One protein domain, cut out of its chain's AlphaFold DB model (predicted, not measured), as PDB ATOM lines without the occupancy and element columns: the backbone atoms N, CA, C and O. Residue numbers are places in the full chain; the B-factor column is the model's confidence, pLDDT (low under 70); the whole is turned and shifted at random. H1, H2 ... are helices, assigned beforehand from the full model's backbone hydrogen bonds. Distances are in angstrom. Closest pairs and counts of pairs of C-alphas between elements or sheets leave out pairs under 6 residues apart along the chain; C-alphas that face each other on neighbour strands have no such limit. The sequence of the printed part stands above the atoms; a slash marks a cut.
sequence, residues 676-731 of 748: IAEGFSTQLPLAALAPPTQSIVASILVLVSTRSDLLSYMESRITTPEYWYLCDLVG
ATOM      1  N   ILE A 676     130.447 156.247 154.439       97.69
ATOM      2  CA  ILE A 676     129.314 156.408 153.516       97.69
ATOM      3  C   ILE A 676     129.810 156.823 152.127       97.69
ATOM      4  O   ILE A 676     129.409 156.216 151.136       97.69
ATOM      5  N   ALA A 677     130.708 157.808 152.045       97.56
ATOM      6  CA  ALA A 677     131.228 158.306 150.775       97.56
ATOM      7  C   ALA A 677     131.949 157.221 149.961       97.56
ATOM      8  O   ALA A 677     131.858 157.218 148.735       97.56
ATOM      9  N   GLU A 678     132.641 156.297 150.630       97.94
ATOM     10  CA  GLU A 678     133.360 155.215 149.963       97.94
ATOM     11  C   GLU A 678     132.456 154.042 149.565       97.94
ATOM     12  O   GLU A 678     132.568 153.526 148.454       97.94
ATOM     13  N   GLY A 679     131.574 153.601 150.465       96.31
ATOM     14  CA  GLY A 679     130.928 152.296 150.338       96.31
ATOM     15  C   GLY A 679     129.429 152.302 150.060       96.31
ATOM     16  O   GLY A 679     128.909 151.309 149.553       96.31
ATOM     17  N   PHE A 680     128.712 153.387 150.366       97.62
ATOM     18  CA  PHE A 680     127.246 153.363 150.371       97.62
ATOM     19  C   PHE A 680     126.636 153.290 148.964       97.62
ATOM     20  O   PHE A 680     125.678 152.545 148.746       97.62
ATOM     21  N   SER A 681     127.199 154.017 147.991       96.69
ATOM     22  CA  SER A 681     126.661 154.077 146.620       96.69
ATOM     23  C   SER A 681     126.669 152.718 145.909       96.69
ATOM     24  O   SER A 681     125.770 152.421 145.125       96.69
ATOM     25  N   THR A 682     127.652 151.873 146.222       96.94
ATOM     26  CA  THR A 682     127.849 150.529 145.657       96.94
ATOM     27  C   THR A 682     127.574 149.409 146.662       96.94
ATOM     28  O   THR A 682     127.752 148.239 146.326       96.94
ATOM     29  N   GLN A 683     127.113 149.747 147.874       96.75
ATOM     30  CA  GLN A 683     126.830 148.812 148.973       96.75
ATOM     31  C   GLN A 683     128.007 147.859 149.264       96.75
ATOM     32  O   GLN A 683     127.821 146.653 149.434       96.75
ATOM     33  N   LEU A 684     129.240 148.385 149.303       97.50
ATOM     34  CA  LEU A 684     130.441 147.566 149.496       97.50
ATOM     35  C   LEU A 684     130.419 146.856 150.859       97.50
ATOM     36  O   LEU A 684     130.212 147.519 151.878       97.50
ATOM     37  N   PRO A 685     130.687 145.538 150.926       96.81
ATOM     38  CA  PRO A 685     130.866 144.854 152.203       96.81
ATOM     39  C   PRO A 685     132.146 145.330 152.904       96.81
ATOM     40  O   PRO A 685     133.076 145.803 152.250       96.81
ATOM     41  N   LEU A 686     132.246 145.122 154.223       97.31
ATOM     42  CA  LEU A 686     133.389 145.570 155.037       97.31
ATOM     43  C   LEU A 686     134.752 145.149 154.458       97.31
ATOM     44  O   LEU A 686     135.686 145.939 154.451       97.31
ATOM     45  N   ALA A 687     134.854 143.929 153.922       97.00
ATOM     46  CA  ALA A 687     136.091 143.409 153.333       97.00
ATOM     47  C   ALA A 687     136.503 144.096 152.014       97.00
ATOM     48  O   ALA A 687     137.665 144.002 151.624       97.00
ATOM     49  N   ALA A 688     135.567 144.754 151.323       97.12
ATOM     50  CA  ALA A 688     135.809 145.463 150.067       97.12
ATOM     51  C   ALA A 688     136.117 146.957 150.264       97.12
ATOM     52  O   ALA A 688     136.523 147.614 149.309       97.12
ATOM     53  N   LEU A 689     135.944 147.486 151.481       97.50
ATOM     54  CA  LEU A 689     136.374 148.839 151.835       97.50
ATOM     55  C   LEU A 689     137.902 148.910 151.916       97.50
ATOM     56  O   LEU A 689     138.569 147.924 152.237       97.50
ATOM     57  N   ALA A 690     138.472 150.085 151.677       97.69
ATOM     58  CA  ALA A 690     139.889 150.349 151.815       97.69
ATOM     59  C   ALA A 690     140.348 150.062 153.259       97.69
ATOM     60  O   ALA A 690     139.630 150.382 154.214       97.69
ATOM     61  N   PRO A 691     141.567 149.525 153.462       97.69
ATOM     62  CA  PRO A 691     142.113 149.260 154.795       97.69
ATOM     63  C   PRO A 691     141.978 150.407 155.822       97.69
ATOM     64  O   PRO A 691     141.609 150.119 156.963       97.69
ATOM     65  N   PRO A 692     142.215 151.699 155.486       97.56
ATOM     66  CA  PRO A 692     141.978 152.788 156.438       97.56
ATOM     67  C   PRO A 692     140.506 152.894 156.860       97.56
ATOM     68  O   PRO A 692     140.217 153.064 158.043       97.56
ATOM     69  N   THR A 693     139.568 152.719 155.934       97.69
ATOM     70  CA  THR A 693     138.125 152.798 156.196       97.69
ATOM     71  C   THR A 693     137.633 151.612 157.017       97.69
ATOM     72  O   THR A 693     136.816 151.792 157.918       97.69
ATOM     73  N   GLN A 694     138.208 150.421 156.826       97.38
ATOM     74  CA  GLN A 694     137.969 149.273 157.712       97.38
ATOM     75  C   GLN A 694     138.360 149.585 159.169       97.38
ATOM     76  O   GLN A 694     137.616 149.270 160.099       97.38
ATOM     77  N   SER A 695     139.499 150.257 159.381       96.75
ATOM     78  CA  SER A 695     139.938 150.696 160.716       96.75
ATOM     79  C   SER A 695     139.003 151.753 161.324       96.75
ATOM     80  O   SER A 695     138.719 151.717 162.528       96.75
ATOM     81  N   ILE A 696     138.459 152.649 160.494       97.31
ATOM     82  CA  ILE A 696     137.441 153.623 160.906       97.31
ATOM     83  C   ILE A 696     136.160 152.909 161.358       97.31
ATOM     84  O   ILE A 696     135.658 153.209 162.440       97.31
ATOM     85  N   VAL A 697     135.664 151.922 160.600       96.50
ATOM     86  CA  VAL A 697     134.472 151.136 160.980       96.50
ATOM     87  C   VAL A 697     134.677 150.434 162.325       96.50
ATOM     88  O   VAL A 697     133.800 150.500 163.189       96.50
ATOM     89  N   ALA A 698     135.847 149.827 162.555       95.44
ATOM     90  CA  ALA A 698     136.175 149.209 163.841       95.44
ATOM     91  C   ALA A 698     136.159 150.227 164.999       95.44
ATOM     92  O   ALA A 698     135.657 149.934 166.084       95.44
ATOM     93  N   SER A 699     136.642 151.448 164.756       95.38
ATOM     94  CA  SER A 699     136.628 152.535 165.745       95.38
ATOM     95  C   SER A 699     135.206 153.031 166.041       95.38
ATOM     96  O   SER A 699     134.847 153.214 167.207       95.38
ATOM     97  N   ILE A 700     134.365 153.180 165.007       94.94
ATOM     98  CA  ILE A 700     132.940 153.519 165.151       94.94
ATOM     99  C   ILE A 700     132.229 152.454 165.993       94.94
ATOM    100  O   ILE A 700     131.493 152.810 166.911       94.94
ATOM    101  N   LEU A 701     132.473 151.161 165.746       94.44
ATOM    102  CA  LEU A 701     131.871 150.060 166.512       94.44
ATOM    103  C   LEU A 701     132.183 150.160 168.017       94.44
ATOM    104  O   LEU A 701     131.288 149.992 168.852       94.44
ATOM    105  N   VAL A 702     133.430 150.464 168.383       94.44
ATOM    106  CA  VAL A 702     133.841 150.628 169.791       94.44
ATOM    107  C   VAL A 702     133.172 151.854 170.428       94.44
ATOM    108  O   VAL A 702     132.674 151.788 171.554       94.44
ATOM    109  N   LEU A 703     133.085 152.971 169.704       91.25
ATOM    110  CA  LEU A 703     132.433 154.190 170.197       91.25
ATOM    111  C   LEU A 703     130.920 154.000 170.372       91.25
ATOM    112  O   LEU A 703     130.364 154.304 171.423       91.25
ATOM    113  N   VAL A 704     130.254 153.424 169.376       89.12
ATOM    114  CA  VAL A 704     128.804 153.185 169.366       89.12
ATOM    115  C   VAL A 704     128.376 152.091 170.356       89.12
ATOM    116  O   VAL A 704     127.224 152.061 170.792       89.12
ATOM    117  N   SER A 705     129.263 151.161 170.721       89.38
ATOM    118  CA  SER A 705     128.978 150.151 171.756       89.38
ATOM    119  C   SER A 705     129.111 150.695 173.179       89.38
ATOM    120  O   SER A 705     128.419 150.211 174.071       89.38
ATOM    121  N   THR A 706     129.942 151.717 173.388       91.62
ATOM    122  CA  THR A 706     130.151 152.340 174.703       91.62
ATOM    123  C   THR A 706     129.229 153.530 174.965       91.62
ATOM    124  O   THR A 706     128.995 153.873 176.123       91.62
ATOM    125  N   ARG A 707     128.686 154.158 173.912       91.12
ATOM    126  CA  ARG A 707     127.909 155.402 173.995       91.12
ATOM    127  C   ARG A 707     126.619 155.347 173.176       91.12
ATOM    128  O   ARG A 707     126.625 155.536 171.961       91.12
ATOM    129  N   SER A 708     125.495 155.121 173.858       88.75
ATOM    130  CA  SER A 708     124.157 155.082 173.244       88.75
ATOM    131  C   SER A 708     123.698 156.437 172.689       88.75
ATOM    132  O   SER A 708     122.933 156.482 171.724       88.75
ATOM    133  N   ASP A 709     124.194 157.544 173.246       88.56
ATOM    134  CA  ASP A 709     123.901 158.903 172.782       88.56
ATOM    135  C   ASP A 709     124.460 159.171 171.376       88.56
ATOM    136  O   ASP A 709     123.814 159.824 170.560       88.56
ATOM    137  N   LEU A 710     125.629 158.609 171.050       93.06
ATOM    138  CA  LEU A 710     126.226 158.741 169.718       93.06
ATOM    139  C   LEU A 710     125.434 157.970 168.658       93.06
ATOM    140  O   LEU A 710     125.284 158.460 167.544       93.06
ATOM    141  N   LEU A 711     124.891 156.800 169.007       90.38
ATOM    142  CA  LEU A 711     124.083 156.001 168.084       90.38
ATOM    143  C   LEU A 711     122.797 156.728 167.681       90.38
ATOM    144  O   LEU A 711     122.519 156.867 166.494       90.38
ATOM    145  N   SER A 712     122.051 157.233 168.668       89.06
ATOM    146  CA  SER A 712     120.821 157.994 168.412       89.06
ATOM    147  C   SER A 712     121.101 159.314 167.682       89.06
ATOM    148  O   SER A 712     120.326 159.727 166.823       89.06
ATOM    149  N   TYR A 713     122.244 159.957 167.954       93.12
ATOM    150  CA  TYR A 713     122.701 161.111 167.180       93.12
ATOM    151  C   TYR A 713     122.963 160.748 165.709       93.12
ATOM    152  O   TYR A 713     122.504 161.455 164.815       93.12
ATOM    153  N   MET A 714     123.648 159.637 165.432       93.31
ATOM    154  CA  MET A 714     123.914 159.185 164.062       93.31
ATOM    155  C   MET A 714     122.631 158.850 163.306       93.31
ATOM    156  O   MET A 714     122.469 159.301 162.175       93.31
ATOM    157  N   GLU A 715     121.709 158.127 163.943       91.31
ATOM    158  CA  GLU A 715     120.397 157.784 163.379       91.31
ATOM    159  C   GLU A 715     119.611 159.030 162.949       91.31
ATOM    160  O   GLU A 715     118.939 159.013 161.925       91.31
ATOM    161  N   SER A 716     119.754 160.141 163.678       90.38
ATOM    162  CA  SER A 716     119.096 161.408 163.334       90.38
ATOM    163  C   SER A 716     119.733 162.182 162.175       90.38
ATOM    164  O   SER A 716     119.111 163.099 161.637       90.38
ATOM    165  N   ARG A 717     120.987 161.876 161.821       94.38
ATOM    166  CA  ARG A 717     121.781 162.649 160.851       94.38
ATOM    167  C   ARG A 717     121.888 161.994 159.479       94.38
ATOM    168  O   ARG A 717     122.117 162.714 158.511       94.38
ATOM    169  N   ILE A 718     121.751 160.674 159.395       94.88
ATOM    170  CA  ILE A 718     121.830 159.929 158.131       94.88
ATOM    171  C   ILE A 718     120.462 159.421 157.703       94.88
ATOM    172  O   ILE A 718     119.552 159.245 158.512       94.88
ATOM    173  N   THR A 719     120.313 159.172 156.410       94.94
ATOM    174  CA  THR A 719     119.099 158.561 155.877       94.94
ATOM    175  C   THR A 719     118.964 157.119 156.371       94.94
ATOM    176  O   THR A 719     119.947 156.437 156.666       94.94
ATOM    177  N   THR A 720     117.734 156.609 156.440       92.88
ATOM    178  CA  THR A 720     117.478 155.231 156.886       92.88
ATOM    179  C   THR A 720     118.292 154.172 156.112       92.88
ATOM    180  O   THR A 720     118.824 153.267 156.757       92.88
ATOM    181  N   PRO A 721     118.473 154.267 154.776       95.44
ATOM    182  CA  PRO A 721     119.329 153.338 154.033       95.44
ATOM    183  C   PRO A 721     120.815 153.422 154.409       95.44
ATOM    184  O   PRO A 721     121.464 152.386 154.547       95.44
ATOM    185  N   GLU A 722     121.354 154.628 154.605       96.50
ATOM    186  CA  GLU A 722     122.739 154.825 155.063       96.50
ATOM    187  C   GLU A 722     122.939 154.232 156.459       96.50
ATOM    188  O   GLU A 722     123.947 153.577 156.726       96.50
ATOM    189  N   TYR A 723     121.946 154.395 157.337       94.56
ATOM    190  CA  TYR A 723     121.959 153.797 158.666       94.56
ATOM    191  C   TYR A 723     121.959 152.268 158.619       94.56
ATOM    192  O   TYR A 723     122.718 151.636 159.355       94.56
ATOM    193  N   TRP A 724     121.155 151.650 157.747       93.75
ATOM    194  CA  TRP A 724     121.167 150.191 157.584       93.75
ATOM    195  C   TRP A 724     122.486 149.682 157.029       93.75
ATOM    196  O   TRP A 724     123.009 148.705 157.559       93.75
ATOM    197  N   TYR A 725     123.046 150.367 156.031       96.44
ATOM    198  CA  TYR A 725     124.362 150.040 155.493       96.44
ATOM    199  C   TYR A 725     125.424 150.052 156.597       96.44
ATOM    200  O   TYR A 725     126.181 149.096 156.763       96.44
ATOM    201  N   LEU A 726     125.420 151.092 157.433       95.69
ATOM    202  CA  LEU A 726     126.332 151.181 158.565       95.69
ATOM    203  C   LEU A 726     126.087 150.068 159.602       95.69
ATOM    204  O   LEU A 726     127.044 149.492 160.118       95.69
ATOM    205  N   CYS A 727     124.829 149.735 159.905       92.88
ATOM    206  CA  CYS A 727     124.497 148.641 160.824       92.88
ATOM    207  C   CYS A 727     125.011 147.289 160.317       92.88
ATOM    208  O   CYS A 727     125.558 146.520 161.111       92.88
ATOM    209  N   ASP A 728     124.884 147.031 159.013       94.38
ATOM    210  CA  ASP A 728     125.360 145.803 158.375       94.38
ATOM    211  C   ASP A 728     126.893 145.697 158.454       94.38
ATOM    212  O   ASP A 728     127.418 144.638 158.797       94.38
ATOM    213  N   LEU A 729     127.617 146.802 158.228       94.81
ATOM    214  CA  LEU A 729     129.079 146.850 158.381       94.81
ATOM    215  C   LEU A 729     129.536 146.584 159.820       94.81
ATOM    216  O   LEU A 729     130.555 145.937 160.047       94.81
ATOM    217  N   VAL A 730     128.787 147.102 160.793       93.25
ATOM    218  CA  VAL A 730     129.102 147.025 162.228       93.25
ATOM    219  C   VAL A 730     128.608 145.702 162.844       93.25
ATOM    220  O   VAL A 730     128.912 145.396 163.997       93.25
ATOM    221  N   GLY A 731     127.862 144.889 162.089       89.06
ATOM    222  CA  GLY A 731     127.291 143.628 162.562       89.06
ATOM    223  C   GLY A 731     126.205 143.813 163.626       89.06
ATOM    224  O   GLY A 731     125.947 142.894 164.407       89.06
TER     225      GLY A 731
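This is residues 676 to 731 of the 748 residues of an uncharacterized protein of Saprolegnia diclina (strain VS20) (UniProt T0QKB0). The long helix H2 makes one side of the domain and runs along its longest axis, with the other three helices to one side of it. After H2 the backbone turns back through H3 and then H4, whose closing residue Val 730 comes back to residues 697 to 701 in the middle of H2, about perpendicular to it; the small helix H1 and the loop of residues 680 to 690 fill the region near where H2 begins. The helices are not side by side as a bundle, and their contacts are few. The printed part has 56 residues, with four named helices in the order H1, H2, H3, H4 and no named strand; its class is all helix. It is compact, with a radius of gyration of the C-alphas of 10.9 A and spans of 29 by 21 by 16 A.

H1 is residues 676 to 679, H2 residues 691 to 706, H3 residues 708 to 717 and H4 residues 720 to 730. H1 touches no helix. It is close to H4 but not clearly touching, the closest C-alphas, those of Ile 676 and Glu 722, being 6.9 A apart. H1 and H2 are apart, but only just, their closest C-alphas being 8.2 A apart; H1 and H3 are apart too. H2 and H3 only just touch, with 3 pairs of C-alphas within 8 A, and touch only at the corner by their link. H2 does so with residues 703 to 704 alone, and the closest C-alphas are those of Val 704 and Leu 711, 5.6 A apart. The two stand at a steep tilt of 58 degrees, opposite ways. H3 and H4 are close but not clearly touching, the C-alphas of Glu 715 and Tyr 723 coming closest at 6.4 A. They stand at a steep tilt of 40 degrees, opposite ways. H4 touches H2, about perpendicular at 83 degrees. H2 does so with residues 697 to 701 alone, and the closest C-alphas are those of Leu 701 and Val 730, 5.9 A apart. Every O i to N i+4 pair is within hydrogen-bond range in H2, H3 and H4, while H1 is too short for such a pair.

H1, four residues, begins at C-alpha 676 at (129.314, 156.408, 153.516). In the link after it, residues 686 to 688 are a short helical run without a name. H2 is 23.4 A long from C-alpha 691 at (142.113, 149.260, 154.795) to C-alpha 706. H3 is 14.7 A long and H4 15.2 A, ending at C-alpha 730 at (129.102, 147.025, 162.228).

The two C-alphas farthest apart, those of Thr 682 and Thr 706, are 29.2 A from each other. The printed part has no cut. The link from H1 to H2, 11 residues, is long, and those from H2 to H3 and from H3 to H4 are tight. The mean pLDDT of the printed part is 94.6, and no printed residue is under 70.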